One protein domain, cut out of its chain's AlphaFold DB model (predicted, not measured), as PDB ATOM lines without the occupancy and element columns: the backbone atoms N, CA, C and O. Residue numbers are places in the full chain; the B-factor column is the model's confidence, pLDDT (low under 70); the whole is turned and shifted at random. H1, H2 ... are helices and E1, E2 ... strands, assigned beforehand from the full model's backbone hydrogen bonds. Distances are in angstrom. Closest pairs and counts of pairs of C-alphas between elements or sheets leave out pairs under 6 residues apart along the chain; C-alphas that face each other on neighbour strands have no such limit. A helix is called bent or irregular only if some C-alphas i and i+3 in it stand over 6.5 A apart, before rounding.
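Overview. This is residues 60 to 146 of the 146 residues of the protein "NTR domain-containing protein" of Blattella germanica (UniProt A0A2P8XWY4). A small strand hairpin, E1 and E2, and irregular helix H1 make one end of an elongated model; long helix H3 reaches away from them, with short H2 between H1 and H3. The printed part has 87 residues, under half of them in named elements, which follow along the chain as H1, H2, E1, E2, H3; the class is mostly helix, helices holding 37 and strands 6 of the 43 residues in named elements. The model is only just compact, close to loose, with radius of gyration of the C-alphas 14.2 A and spans 45 by 29 by 21 A.

Arrangement. E1, residues 111 to 113, and E2, residues 119 to 121, form an antiparallel hairpin; N 112 and O 120 are 3.1 A apart, within hydrogen-bond range. H2, residues 104 to 108, touches H3, residues 125 to 143, through H3's residues 126 to 131 alone; the closest C-alphas, of His 108 and Tyr 127, are 5.0 A apart. H1, residues 60 to 72, touches H2 with residues 61 to 62 alone; the closest C-alphas, of Arg 61 and His 108, are 5.6 A apart. H1 and H3 are apart. Every O i to N i+4 pair is within hydrogen-bond range in H2 and H3, 6 of 9 in H1.

Along the chain. H1, from C-alpha 60 at (-19.050, 19.221, -106.138), is 17.4 A long and irregular, C-alphas 67 and 70 being 7.7 A apart. H3 is 27.2 A long, ending at C-alpha 143 at (-26.051, 17.391, -72.922).

Size, cuts and confidence. The printed part has no cut. H1 to H2 is a long link of 31 residues. Confidence is under 70 at residues 81 to 86, 94 to 101 and 146.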
ATOM      1  N   ILE A  60     -19.651  18.282-105.172       94.00
ATOM      2  CA  ILE A  60     -19.050  19.221-106.138       94.00
ATOM      3  C   ILE A  60     -17.587  19.514-105.768       94.00
ATOM      4  O   ILE A  60     -16.725  19.602-106.647       94.00
ATOM      5  N   ARG A  61     -17.289  19.617-104.464       94.12
ATOM      6  CA  ARG A  61     -15.930  19.846-103.972       94.12
ATOM      7  C   ARG A  61     -15.017  18.672-104.288       94.12
ATOM      8  O   ARG A  61     -13.940  18.910-104.818       94.12
ATOM      9  N   GLN A  62     -15.447  17.438-104.036       95.19
ATOM     10  CA  GLN A  62     -14.660  16.242-104.342       95.19
ATOM     11  C   GLN A  62     -14.377  16.132-105.844       95.19
ATOM     12  O   GLN A  62     -13.225  15.941-106.231       95.19
ATOM     13  N   LYS A  63     -15.386  16.355-106.700       96.19
ATOM     14  CA  LYS A  63     -15.206  16.379-108.165       96.19
ATOM     15  C   LYS A  63     -14.166  17.422-108.590       96.19
ATOM     16  O   LYS A  63     -13.258  17.118-109.363       96.19
ATOM     17  N   LYS A  64     -14.250  18.644-108.049       94.75
ATOM     18  CA  LYS A  64     -13.260  19.713-108.293       94.75
ATOM     19  C   LYS A  64     -11.878  19.367-107.720       94.75
ATOM     20  O   LYS A  64     -10.861  19.679-108.340       94.75
ATOM     21  N   GLY A  65     -11.849  18.696-106.573       94.88
ATOM     22  CA  GLY A  65     -10.658  18.182-105.905       94.88
ATOM     23  C   GLY A  65      -9.869  17.253-106.812       94.88
ATOM     24  O   GLY A  65      -8.729  17.558-107.157       94.88
ATOM     25  N   PHE A  66     -10.499  16.177-107.280       95.19
ATOM     26  CA  PHE A  66      -9.860  15.205-108.169       95.19
ATOM     27  C   PHE A  66      -9.489  15.782-109.536       95.19
ATOM     28  O   PHE A  66      -8.470  15.391-110.103       95.19
ATOM     29  N   ARG A  67     -10.275  16.730-110.061       94.06
ATOM     30  CA  ARG A  67      -9.976  17.372-111.347       94.06
ATOM     31  C   ARG A  67      -8.766  18.309-111.281       94.06
ATOM     32  O   ARG A  67      -8.041  18.408-112.267       94.06
ATOM     33  N   LEU A  68      -8.575  19.028-110.172       91.62
ATOM     34  CA  LEU A  68      -7.614  20.135-110.116       91.62
ATOM     35  C   LEU A  68      -6.916  20.298-108.762       91.62
ATOM     36  O   LEU A  68      -5.691  20.391-108.719       91.62
ATOM     37  N   LEU A  69      -7.676  20.377-107.668       93.31
ATOM     38  CA  LEU A  69      -7.152  20.936-106.415       93.31
ATOM     39  C   LEU A  69      -6.244  19.965-105.651       93.31
ATOM     40  O   LEU A  69      -5.214  20.387-105.135       93.31
ATOM     41  N   TYR A  70      -6.563  18.667-105.622       93.75
ATOM     42  CA  TYR A  70      -5.774  17.695-104.854       93.75
ATOM     43  C   TYR A  70      -4.336  17.574-105.359       93.75
ATOM     44  O   TYR A  70      -3.440  17.325-104.563       93.75
ATOM     45  N   ARG A  71      -4.081  17.842-106.648       92.19
ATOM     46  CA  ARG A  71      -2.714  17.884-107.193       92.19
ATOM     47  C   ARG A  71      -1.863  18.980-106.546       92.19
ATOM     48  O   ARG A  71      -0.673  18.780-106.347       92.19
ATOM     49  N   GLN A  72      -2.461  20.131-106.239       90.12
ATOM     50  CA  GLN A  72      -1.768  21.258-105.604       90.12
ATOM     51  C   GLN A  72      -1.482  20.977-104.122       90.12
ATOM     52  O   GLN A  72      -0.506  21.480-103.573       90.12
ATOM     53  N   GLY A  73      -2.321  20.149-103.496       91.25
ATOM     54  CA  GLY A  73      -2.191  19.712-102.109       91.25
ATOM     55  C   GLY A  73      -1.307  18.485-101.890       91.25
ATOM     56  O   GLY A  73      -1.107  18.117-100.744       91.25
ATOM     57  N   CYS A  74      -0.756  17.848-102.932       90.38
ATOM     58  CA  CYS A  74       0.020  16.606-102.778       90.38
ATOM     59  C   CYS A  74       1.272  16.737-101.893       90.38
ATOM     60  O   CYS A  74       1.762  15.724-101.412       90.38
ATOM     61  N   ASN A  75       1.785  17.956-101.700       89.62
ATOM     62  CA  ASN A  75       2.921  18.232-100.815       89.62
ATOM     63  C   ASN A  75       2.493  18.529 -99.369       89.62
ATOM     64  O   ASN A  75       3.333  18.903 -98.560       89.62
ATOM     65  N   CYS A  76       1.198  18.444 -99.073       90.94
ATOM     66  CA  CYS A  76       0.643  18.616 -97.745       90.94
ATOM     67  C   CYS A  76       0.101  17.285 -97.231       90.94
ATOM     68  O   CYS A  76      -0.536  16.532 -97.970       90.94
ATOM     69  N   GLU A  77       0.316  17.022 -95.949       89.31
ATOM     70  CA  GLU A  77      -0.127  15.790 -95.308       89.31
ATOM     71  C   GLU A  77      -1.468  15.976 -94.588       89.31
ATOM     72  O   GLU A  77      -1.853  17.083 -94.200       89.31
ATOM     73  N   CYS A  78      -2.210  14.876 -94.453       88.56
ATOM     74  CA  CYS A  78      -3.522  14.827 -93.799       88.56
ATOM     75  C   CYS A  78      -3.563  13.693 -92.754       88.56
ATOM     76  O   CYS A  78      -4.249  12.689 -92.968       88.56
ATOM     77  N   PRO A  79      -2.786  13.793 -91.664       85.12
ATOM     78  CA  PRO A  79      -2.747  12.805 -90.601       85.12
ATOM     79  C   PRO A  79      -4.076  12.802 -89.846       85.12
ATOM     80  O   PRO A  79      -4.729  13.834 -89.687       85.12
ATOM     81  N   LYS A  80      -4.481  11.619 -89.378       73.69
ATOM     82  CA  LYS A  80      -5.686  11.460 -88.550       73.69
ATOM     83  C   LYS A  80      -5.510  12.033 -87.141       73.69
ATOM     84  O   LYS A  80      -6.498  12.361 -86.497       73.69
ATOM     85  N   GLU A  81      -4.267  12.154 -86.688       66.12
ATOM     86  CA  GLU A  81      -3.912  12.674 -85.371       66.12
ATOM     87  C   GLU A  81      -3.460  14.132 -85.451       66.12
ATOM     88  O   GLU A  81      -2.944  14.595 -86.476       66.12
ATOM     89  N   SER A  82      -3.650  14.853 -84.345       58.97
ATOM     90  CA  SER A  82      -3.151  16.211 -84.160       58.97
ATOM     91  C   SER A  82      -1.645  16.237 -84.402       58.97
ATOM     92  O   SER A  82      -0.869  15.641 -83.665       58.97
ATOM     93  N   SER A  83      -1.247  16.904 -85.477       55.94
ATOM     94  CA  SER A  83       0.141  17.029 -85.920       55.94
ATOM     95  C   SER A  83       0.545  18.511 -85.893       55.94
ATOM     96  O   SER A  83      -0.344  19.362 -85.790       55.94
ATOM     97  N   PRO A  84       1.848  18.850 -85.933       59.56
ATOM     98  CA  PRO A  84       2.307  20.241 -85.888       59.56
ATOM     99  C   PRO A  84       1.653  21.139 -86.953       59.56
ATOM    100  O   PRO A  84       1.119  20.665 -87.955       59.56
ATOM    101  N   SER A  85       1.722  22.455 -86.724       59.97
ATOM    102  CA  SER A  85       1.008  23.531 -87.440       59.97
ATOM    103  C   SER A  85       1.193  23.596 -88.962       59.97
ATOM    104  O   SER A  85       0.482  24.352 -89.619       59.97
ATOM    105  N   ASP A  86       2.104  22.805 -89.526       63.84
ATOM    106  CA  ASP A  86       2.370  22.721 -90.966       63.84
ATOM    107  C   ASP A  86       1.598  21.597 -91.664       63.84
ATOM    108  O   ASP A  86       1.883  21.261 -92.815       63.84
ATOM    109  N   ILE A  87       0.624  20.994 -90.979       83.00
ATOM    110  CA  ILE A  87      -0.073  19.805 -91.453       83.00
ATOM    111  C   ILE A  87      -1.593  19.942 -91.257       83.00
ATOM    112  O   ILE A  87      -2.080  20.519 -90.288       83.00
ATOM    113  N   CYS A  88      -2.381  19.389 -92.182       89.69
ATOM    114  CA  CYS A  88      -3.840  19.427 -92.119       89.69
ATOM    115  C   CYS A  88      -4.407  18.270 -91.284       89.69
ATOM    116  O   CYS A  88      -4.801  17.241 -91.834       89.69
ATOM    117  N   ALA A  89      -4.501  18.435 -89.964       88.81
ATOM    118  CA  ALA A  89      -5.087  17.417 -89.084       88.81
ATOM    119  C   ALA A  89      -6.534  17.053 -89.493       88.81
ATOM    120  O   ALA A  89      -7.391  17.931 -89.655       88.81
ATOM    121  N   TRP A  90      -6.817  15.760 -89.675       87.56
ATOM    122  CA  TRP A  90      -8.108  15.233 -90.140       87.56
ATOM    123  C   TRP A  90      -9.023  14.825 -88.972       87.56
ATOM    124  O   TRP A  90      -9.391  13.664 -88.785       87.56
ATOM    125  N   GLU A  91      -9.436  15.823 -88.202       85.62
ATOM    126  CA  GLU A  91     -10.297  15.733 -87.013       85.62
ATOM    127  C   GLU A  91     -11.713  15.172 -87.262       85.62
ATOM    128  O   GLU A  91     -12.412  14.758 -86.330       85.62
ATOM    129  N   THR A  92     -12.190  15.186 -88.508       85.56
ATOM    130  CA  THR A  92     -13.521  14.674 -88.872       85.56
ATOM    131  C   THR A  92     -13.514  13.222 -89.350       85.56
ATOM    132  O   THR A  92     -14.578  12.722 -89.697       85.56
ATOM    133  N   SER A  93     -12.358  12.539 -89.310       80.44
ATOM    134  CA  SER A  93     -12.188  11.133 -89.734       80.44
ATOM    135  C   SER A  93     -12.551  10.078 -88.677       80.44
ATOM    136  O   SER A  93     -12.449   8.878 -88.939       80.44
ATOM    137  N   SER A  94     -12.920  10.494 -87.462       68.88
ATOM    138  CA  SER A  94     -13.127   9.595 -86.322       68.88
ATOM    139  C   SER A  94     -14.310   8.638 -86.532       68.88
ATOM    140  O   SER A  94     -15.456   9.081 -86.571       68.88
ATOM    141  N   TYR A  95     -14.039   7.328 -86.553       56.03
ATOM    142  CA  TYR A  95     -15.051   6.257 -86.570       56.03
ATOM    143  C   TYR A  95     -15.874   6.156 -85.271       56.03
ATOM    144  O   TYR A  95     -16.899   5.483 -85.252       56.03
ATOM    145  N   SER A  96     -15.423   6.793 -84.183       52.56
ATOM    146  CA  SER A  96     -16.074   6.760 -82.866       52.56
ATOM    147  C   SER A  96     -17.337   7.623 -82.769       52.56
ATOM    148  O   SER A  96     -18.115   7.464 -81.828       52.56
ATOM    149  N   ASP A  97     -17.579   8.505 -83.742       54.00
ATOM    150  CA  ASP A  97     -18.892   9.118 -83.919       54.00
ATOM    151  C   ASP A  97     -19.768   8.115 -84.681       54.00
ATOM    152  O   ASP A  97     -19.807   8.087 -85.906       54.00
ATOM    153  N   SER A  98     -20.436   7.238 -83.927       44.97
ATOM    154  CA  SER A  98     -21.473   6.321 -84.423       44.97
ATOM    155  C   SER A  98     -22.737   7.049 -84.892       44.97
ATOM    156  O   SER A  98     -23.606   6.455 -85.529       44.97
ATOM    157  N   SER A  99     -22.847   8.345 -84.599       48.75
ATOM    158  CA  SER A  99     -23.784   9.223 -85.273       48.75
ATOM    159  C   SER A  99     -23.249   9.500 -86.672       48.75
ATOM    160  O   SER A  99     -22.059   9.681 -86.891       48.75
ATOM    161  N   SER A 100     -24.148   9.552 -87.639       48.94
ATOM    162  CA  SER A 100     -23.971   9.907 -89.048       48.94
ATOM    163  C   SER A 100     -23.391  11.315 -89.299       48.94
ATOM    164  O   SER A 100     -23.739  11.986 -90.274       48.94
ATOM    165  N   LEU A 101     -22.480  11.785 -88.448       57.03
ATOM    166  CA  LEU A 101     -21.710  13.000 -88.583       57.03
ATOM    167  C   LEU A 101     -20.776  12.864 -89.776       57.03
ATOM    168  O   LEU A 101     -19.656  12.372 -89.698       57.03
ATOM    169  N   HIS A 102     -21.292  13.305 -90.916       71.50
ATOM    170  CA  HIS A 102     -20.577  13.407 -92.170       71.50
ATOM    171  C   HIS A 102     -19.172  13.984 -91.980       71.50
ATOM    172  O   HIS A 102     -19.012  15.085 -91.456       71.50
ATOM    173  N   ASP A 103     -18.167  13.255 -92.466       86.56
ATOM    174  CA  ASP A 103     -16.780  13.706 -92.487       86.56
ATOM    175  C   ASP A 103     -16.653  14.997 -93.320       86.56
ATOM    176  O   ASP A 103     -16.607  14.984 -94.557       86.56
ATOM    177  N   CYS A 104     -16.665  16.144 -92.633       90.50
ATOM    178  CA  CYS A 104     -16.685  17.454 -93.272       90.50
ATOM    179  C   CYS A 104     -15.416  17.713 -94.082       90.50
ATOM    180  O   CYS A 104     -15.498  18.284 -95.173       90.50
ATOM    181  N   GLN A 105     -14.252  17.300 -93.572       91.75
ATOM    182  CA  GLN A 105     -12.973  17.499 -94.251       91.75
ATOM    183  C   GLN A 105     -12.911  16.654 -95.524       91.75
ATOM    184  O   GLN A 105     -12.628  17.200 -96.590       91.75
ATOM    185  N   GLN A 106     -13.313  15.382 -95.466       90.44
ATOM    186  CA  GLN A 106     -13.383  14.511 -96.646       90.44
ATOM    187  C   GLN A 106     -14.351  15.028 -97.722       90.44
ATOM    188  O   GLN A 106     -14.105  14.884 -98.925       90.44
ATOM    189  N   LYS A 107     -15.500  15.576 -97.308       91.50
ATOM    190  CA  LYS A 107     -16.574  15.976 -98.231       91.50
ATOM    191  C   LYS A 107     -16.398  17.370 -98.815       91.50
ATOM    192  O   LYS A 107     -16.814  17.596 -99.956       91.50
ATOM    193  N   HIS A 108     -15.856  18.312 -98.046       92.94
ATOM    194  CA  HIS A 108     -15.929  19.741 -98.363       92.94
ATOM    195  C   HIS A 108     -14.598  20.489 -98.267       92.94
ATOM    196  O   HIS A 108     -14.518  21.611 -98.766       92.94
ATOM    197  N   ALA A 109     -13.547  19.897 -97.702       93.50
ATOM    198  CA  ALA A 109     -12.255  20.559 -97.582       93.50
ATOM    199  C   ALA A 109     -11.223  20.013 -98.578       93.50
ATOM    200  O   ALA A 109     -11.376  18.954 -99.182       93.50
ATOM    201  N   VAL A 110     -10.164  20.791 -98.784       94.44
ATOM    202  CA  VAL A 110      -8.955  20.405 -99.516       94.44
ATOM    203  C   VAL A 110      -7.781  20.922 -98.703       94.44
ATOM    204  O   VAL A 110      -7.745  22.111 -98.393       94.44
ATOM    205  N   CYS A 111      -6.842  20.054 -98.353       93.69
ATOM    206  CA  CYS A 111      -5.594  20.480 -97.739       93.69
ATOM    207  C   CYS A 111      -4.642  21.000 -98.817       93.69
ATOM    208  O   CYS A 111      -4.405  20.314 -99.814       93.69
ATOM    209  N   MET A 112      -4.126  22.216 -98.655       93.00
ATOM    210  CA  MET A 112      -3.192  22.819 -99.605       93.00
ATOM    211  C   MET A 112      -2.304  23.867 -98.935       93.00
ATOM    212  O   MET A 112      -2.591  24.310 -97.823       93.00
ATOM    213  N   LYS A 113      -1.235  24.270 -99.630       90.94
ATOM    214  CA  LYS A 113      -0.342  25.328 -99.153       90.94
ATOM    215  C   LYS A 113      -1.095  26.645 -98.979       90.94
ATOM    216  O   LYS A 113      -1.850  27.057 -99.863       90.94
ATOM    217  N   THR A 114      -0.876  27.298 -97.849       88.50
ATOM    218  CA  THR A 114      -1.389  28.628 -97.537       88.50
ATOM    219  C   THR A 114      -0.448  29.701 -98.078       88.50
ATOM    220  O   THR A 114       0.703  29.441 -98.430       88.50
ATOM    221  N   VAL A 115      -0.925  30.947 -98.097       86.38
ATOM    222  CA  VAL A 115      -0.092  32.116 -98.426       86.38
ATOM    223  C   VAL A 115       1.057  32.325 -97.435       86.38
ATOM    224  O   VAL A 115       2.072  32.901 -97.803       86.38
ATOM    225  N   SER A 116       0.920  31.832 -96.199       84.75
ATOM    226  CA  SER A 116       1.956  31.901 -95.164       84.75
ATOM    227  C   SER A 116       3.029  30.812 -95.290       84.75
ATOM    228  O   SER A 116       3.968  30.807 -94.505       84.75
ATOM    229  N   GLY A 117       2.912  29.896 -96.259       85.31
ATOM    230  CA  GLY A 117       3.911  28.859 -96.548       85.31
ATOM    231  C   GLY A 117       3.628  27.482 -95.936       85.31
ATOM    232  O   GLY A 117       4.129  26.491 -96.470       85.31
ATOM    233  N   GLY A 118       2.794  27.399 -94.894       88.75
ATOM    234  CA  GLY A 118       2.353  26.138 -94.276       88.75
ATOM    235  C   GLY A 118       1.223  25.441 -95.044       88.75
ATOM    236  O   GLY A 118       0.789  25.908 -96.099       88.75
ATOM    237  N   CYS A 119       0.714  24.324 -94.524       91.75
ATOM    238  CA  CYS A 119      -0.463  23.643 -95.070       91.75
ATOM    239  C   CYS A 119      -1.706  23.910 -94.222       91.75
ATOM    240  O   CYS A 119      -1.648  23.948 -92.999       91.75
ATOM    241  N   GLY A 120      -2.855  24.073 -94.877       91.25
ATOM    242  CA  GLY A 120      -4.116  24.317 -94.188       91.25
ATOM    243  C   GLY A 120      -5.328  23.815 -94.962       91.25
ATOM    244  O   GLY A 120      -5.307  23.659 -96.186       91.25
ATOM    245  N   TRP A 121      -6.412  23.569 -94.229       92.62
ATOM    246  CA  TRP A 121      -7.694  23.208 -94.819       92.62
ATOM    247  C   TRP A 121      -8.322  24.404 -95.532       92.62
ATOM    248  O   TRP A 121      -8.537  25.466 -94.948       92.62
ATOM    249  N   SER A 122      -8.699  24.215 -96.794       91.44
ATOM    250  CA  SER A 122      -9.473  25.203 -97.532       91.44
ATOM    251  C   SER A 122     -10.865  25.345 -96.916       91.44
ATOM    252  O   SER A 122     -11.627  24.375 -96.876       91.44
ATOM    253  N   VAL A 123     -11.227  26.555 -96.503       87.12
ATOM    254  CA  VAL A 123     -12.517  26.828 -95.868       87.12
ATOM    255  C   VAL A 123     -13.503  27.364 -96.907       87.12
ATOM    256  O   VAL A 123     -13.344  28.482 -97.392       87.12
ATOM    257  N   ASP A 124     -14.548  26.599 -97.228       89.00
ATOM    258  CA  ASP A 124     -15.683  27.074 -98.033       89.00
ATOM    259  C   ASP A 124     -17.000  27.105 -97.236       89.00
ATOM    260  O   ASP A 124     -17.046  26.714 -96.067       89.00
ATOM    261  N   LYS A 125     -18.074  27.624 -97.848       93.56
ATOM    262  CA  LYS A 125     -19.385  27.753 -97.192       93.56
ATOM    263  C   LYS A 125     -19.917  26.399 -96.705       93.56
ATOM    264  O   LYS A 125     -20.304  26.297 -95.545       93.56
ATOM    265  N   LYS A 126     -19.862  25.362 -97.549       92.44
ATOM    266  CA  LYS A 126     -20.359  24.020 -97.202       92.44
ATOM    267  C   LYS A 126     -19.537  23.384 -96.085       92.44
ATOM    268  O   LYS A 126     -20.095  22.735 -95.207       92.44
ATOM    269  N   TYR A 127     -18.223  23.599 -96.085       92.75
ATOM    270  CA  TYR A 127     -17.352  23.154 -95.007       92.75
ATOM    271  C   TYR A 127     -17.707  23.838 -93.679       92.75
ATOM    272  O   TYR A 127     -17.881  23.151 -92.676       92.75
ATOM    273  N   ARG A 128     -17.894  25.169 -93.665       93.44
ATOM    274  CA  ARG A 128     -18.304  25.909 -92.451       93.44
ATOM    275  C   ARG A 128     -19.654  25.439 -91.917       93.44
ATOM    276  O   ARG A 128     -19.789  25.247 -90.713       93.44
ATOM    277  N   GLU A 129     -20.631  25.250 -92.800       93.31
ATOM    278  CA  GLU A 129     -21.960  24.735 -92.447       93.31
ATOM    279  C   GLU A 129     -21.860  23.339 -91.829       93.31
ATOM    280  O   GLU A 129     -22.353  23.127 -90.724       93.31
ATOM    281  N   CYS A 130     -21.131  22.425 -92.474       91.38
ATOM    282  CA  CYS A 130     -20.910  21.074 -91.961       91.38
ATOM    283  C   CYS A 130     -20.247  21.085 -90.575       91.38
ATOM    284  O   CYS A 130     -20.723  20.430 -89.647       91.38
ATOM    285  N   MET A 131     -19.187  21.882 -90.396       90.81
ATOM    286  CA  MET A 131     -18.497  22.000 -89.108       90.81
ATOM    287  C   MET A 131     -19.398  22.603 -88.021       90.81
ATOM    288  O   MET A 131     -19.323  22.175 -86.870       90.81
ATOM    289  N   LYS A 132     -20.275  23.561 -88.362       92.06
ATOM    290  CA  LYS A 132     -21.269  24.117 -87.428       92.06
ATOM    291  C   LYS A 132     -22.261  23.042 -86.982       92.06
ATOM    292  O   LYS A 132     -22.450  22.874 -85.781       92.06
ATOM    293  N   THR A 133     -22.832  22.287 -87.920       89.81
ATOM    294  CA  THR A 133     -23.752  21.179 -87.618       89.81
ATOM    295  C   THR A 133     -23.085  20.126 -86.734       89.81
ATOM    296  O   THR A 133     -23.653  19.732 -85.721       89.81
ATOM    297  N   ARG A 134     -21.839  19.740 -87.042       87.44
ATOM    298  CA  ARG A 134     -21.069  18.784 -86.229       87.44
ATOM    299  C   ARG A 134     -20.852  19.260 -84.793       87.44
ATOM    300  O   ARG A 134     -20.929  18.453 -83.873       87.44
ATOM    301  N   ARG A 135     -20.588  20.554 -84.584       88.31
ATOM    302  CA  ARG A 135     -20.442  21.137 -83.237       88.31
ATOM    303  C   ARG A 135     -21.750  21.095 -82.447       88.31
ATOM    304  O   ARG A 135     -21.710  20.747 -81.274       88.31
ATOM    305  N   LEU A 136     -22.875  21.424 -83.085       88.88
ATOM    306  CA  LEU A 136     -24.196  21.386 -82.447       88.88
ATOM    307  C   LEU A 136     -24.557  19.967 -82.005       88.88
ATOM    308  O   LEU A 136     -24.826  19.751 -80.834       88.88
ATOM    309  N   MET A 137     -24.434  18.994 -82.907       84.12
ATOM    310  CA  MET A 137     -24.741  17.591 -82.611       84.12
ATOM    311  C   MET A 137     -23.844  17.001 -81.512       84.12
ATOM    312  O   MET A 137     -24.306  16.221 -80.686       84.12
ATOM    313  N   ARG A 138     -22.556  17.371 -81.469       83.62
ATOM    314  CA  ARG A 138     -21.668  16.964 -80.365       83.62
ATOM    315  C   ARG A 138     -22.104  17.555 -79.029       83.62
ATOM    316  O   ARG A 138     -22.046  16.853 -78.030       83.62
ATOM    317  N   LYS A 139     -22.532  18.820 -79.019       87.25
ATOM    318  CA  LYS A 139     -23.055  19.465 -77.814       87.25
ATOM    319  C   LYS A 139     -24.337  18.778 -77.340       87.25
ATOM    320  O   LYS A 139     -24.406  18.396 -76.186       87.25
ATOM    321  N   GLU A 140     -25.280  18.527 -78.245       86.44
ATOM    322  CA  GLU A 140     -26.508  17.782 -77.938       86.44
ATOM    323  C   GLU A 140     -26.208  16.389 -77.375       86.44
ATOM    324  O   GLU A 140     -26.875  15.953 -76.446       86.44
ATOM    325  N   LYS A 141     -25.205  15.681 -77.906       83.94
ATOM    326  CA  LYS A 141     -24.818  14.367 -77.379       83.94
ATOM    327  C   LYS A 141     -24.285  14.457 -75.945       83.94
ATOM    328  O   LYS A 141     -24.684  13.640 -75.132       83.94
ATOM    329  N   LEU A 142     -23.432  15.444 -75.657       84.62
ATOM    330  CA  LEU A 142     -22.893  15.690 -74.313       84.62
ATOM    331  C   LEU A 142     -23.991  16.098 -73.323       84.62
ATOM    332  O   LEU A 142     -23.989  15.636 -72.192       84.62
ATOM    333  N   ASP A 143     -24.936  16.933 -73.757       86.31
ATOM    334  CA  ASP A 143     -26.051  17.391 -72.922       86.31
ATOM    335  C   ASP A 143     -27.053  16.250 -72.611       86.31
ATOM    336  O   ASP A 143     -27.792  16.333 -71.634       86.31
ATOM    337  N   ASN A 144     -27.088  15.193 -73.435       81.50
ATOM    338  CA  ASN A 144     -27.971  14.025 -73.289       81.50
ATOM    339  C   ASN A 144     -27.272  12.785 -72.694       81.50
ATOM    340  O   ASN A 144     -27.890  11.720 -72.619       81.50
ATOM    341  N   GLU A 145     -25.991  12.880 -72.330       73.94
ATOM    342  CA  GLU A 145     -25.254  11.788 -71.691       73.94
ATOM    343  C   GLU A 145     -25.558  11.813 -70.173       73.94
ATOM    344  O   GLU A 145     -25.356  12.860 -69.554       73.94
ATOM    345  N   PRO A 146     -26.134  10.737 -69.594       67.81
ATOM    346  CA  PRO A 146     -26.602  10.711 -68.203       67.81
ATOM    347  C   PRO A 146     -25.482  10.743 -67.157       67.81
ATOM    348  O   PRO A 146     -24.374  10.231 -67.440       67.81
TER     349      PRO A 146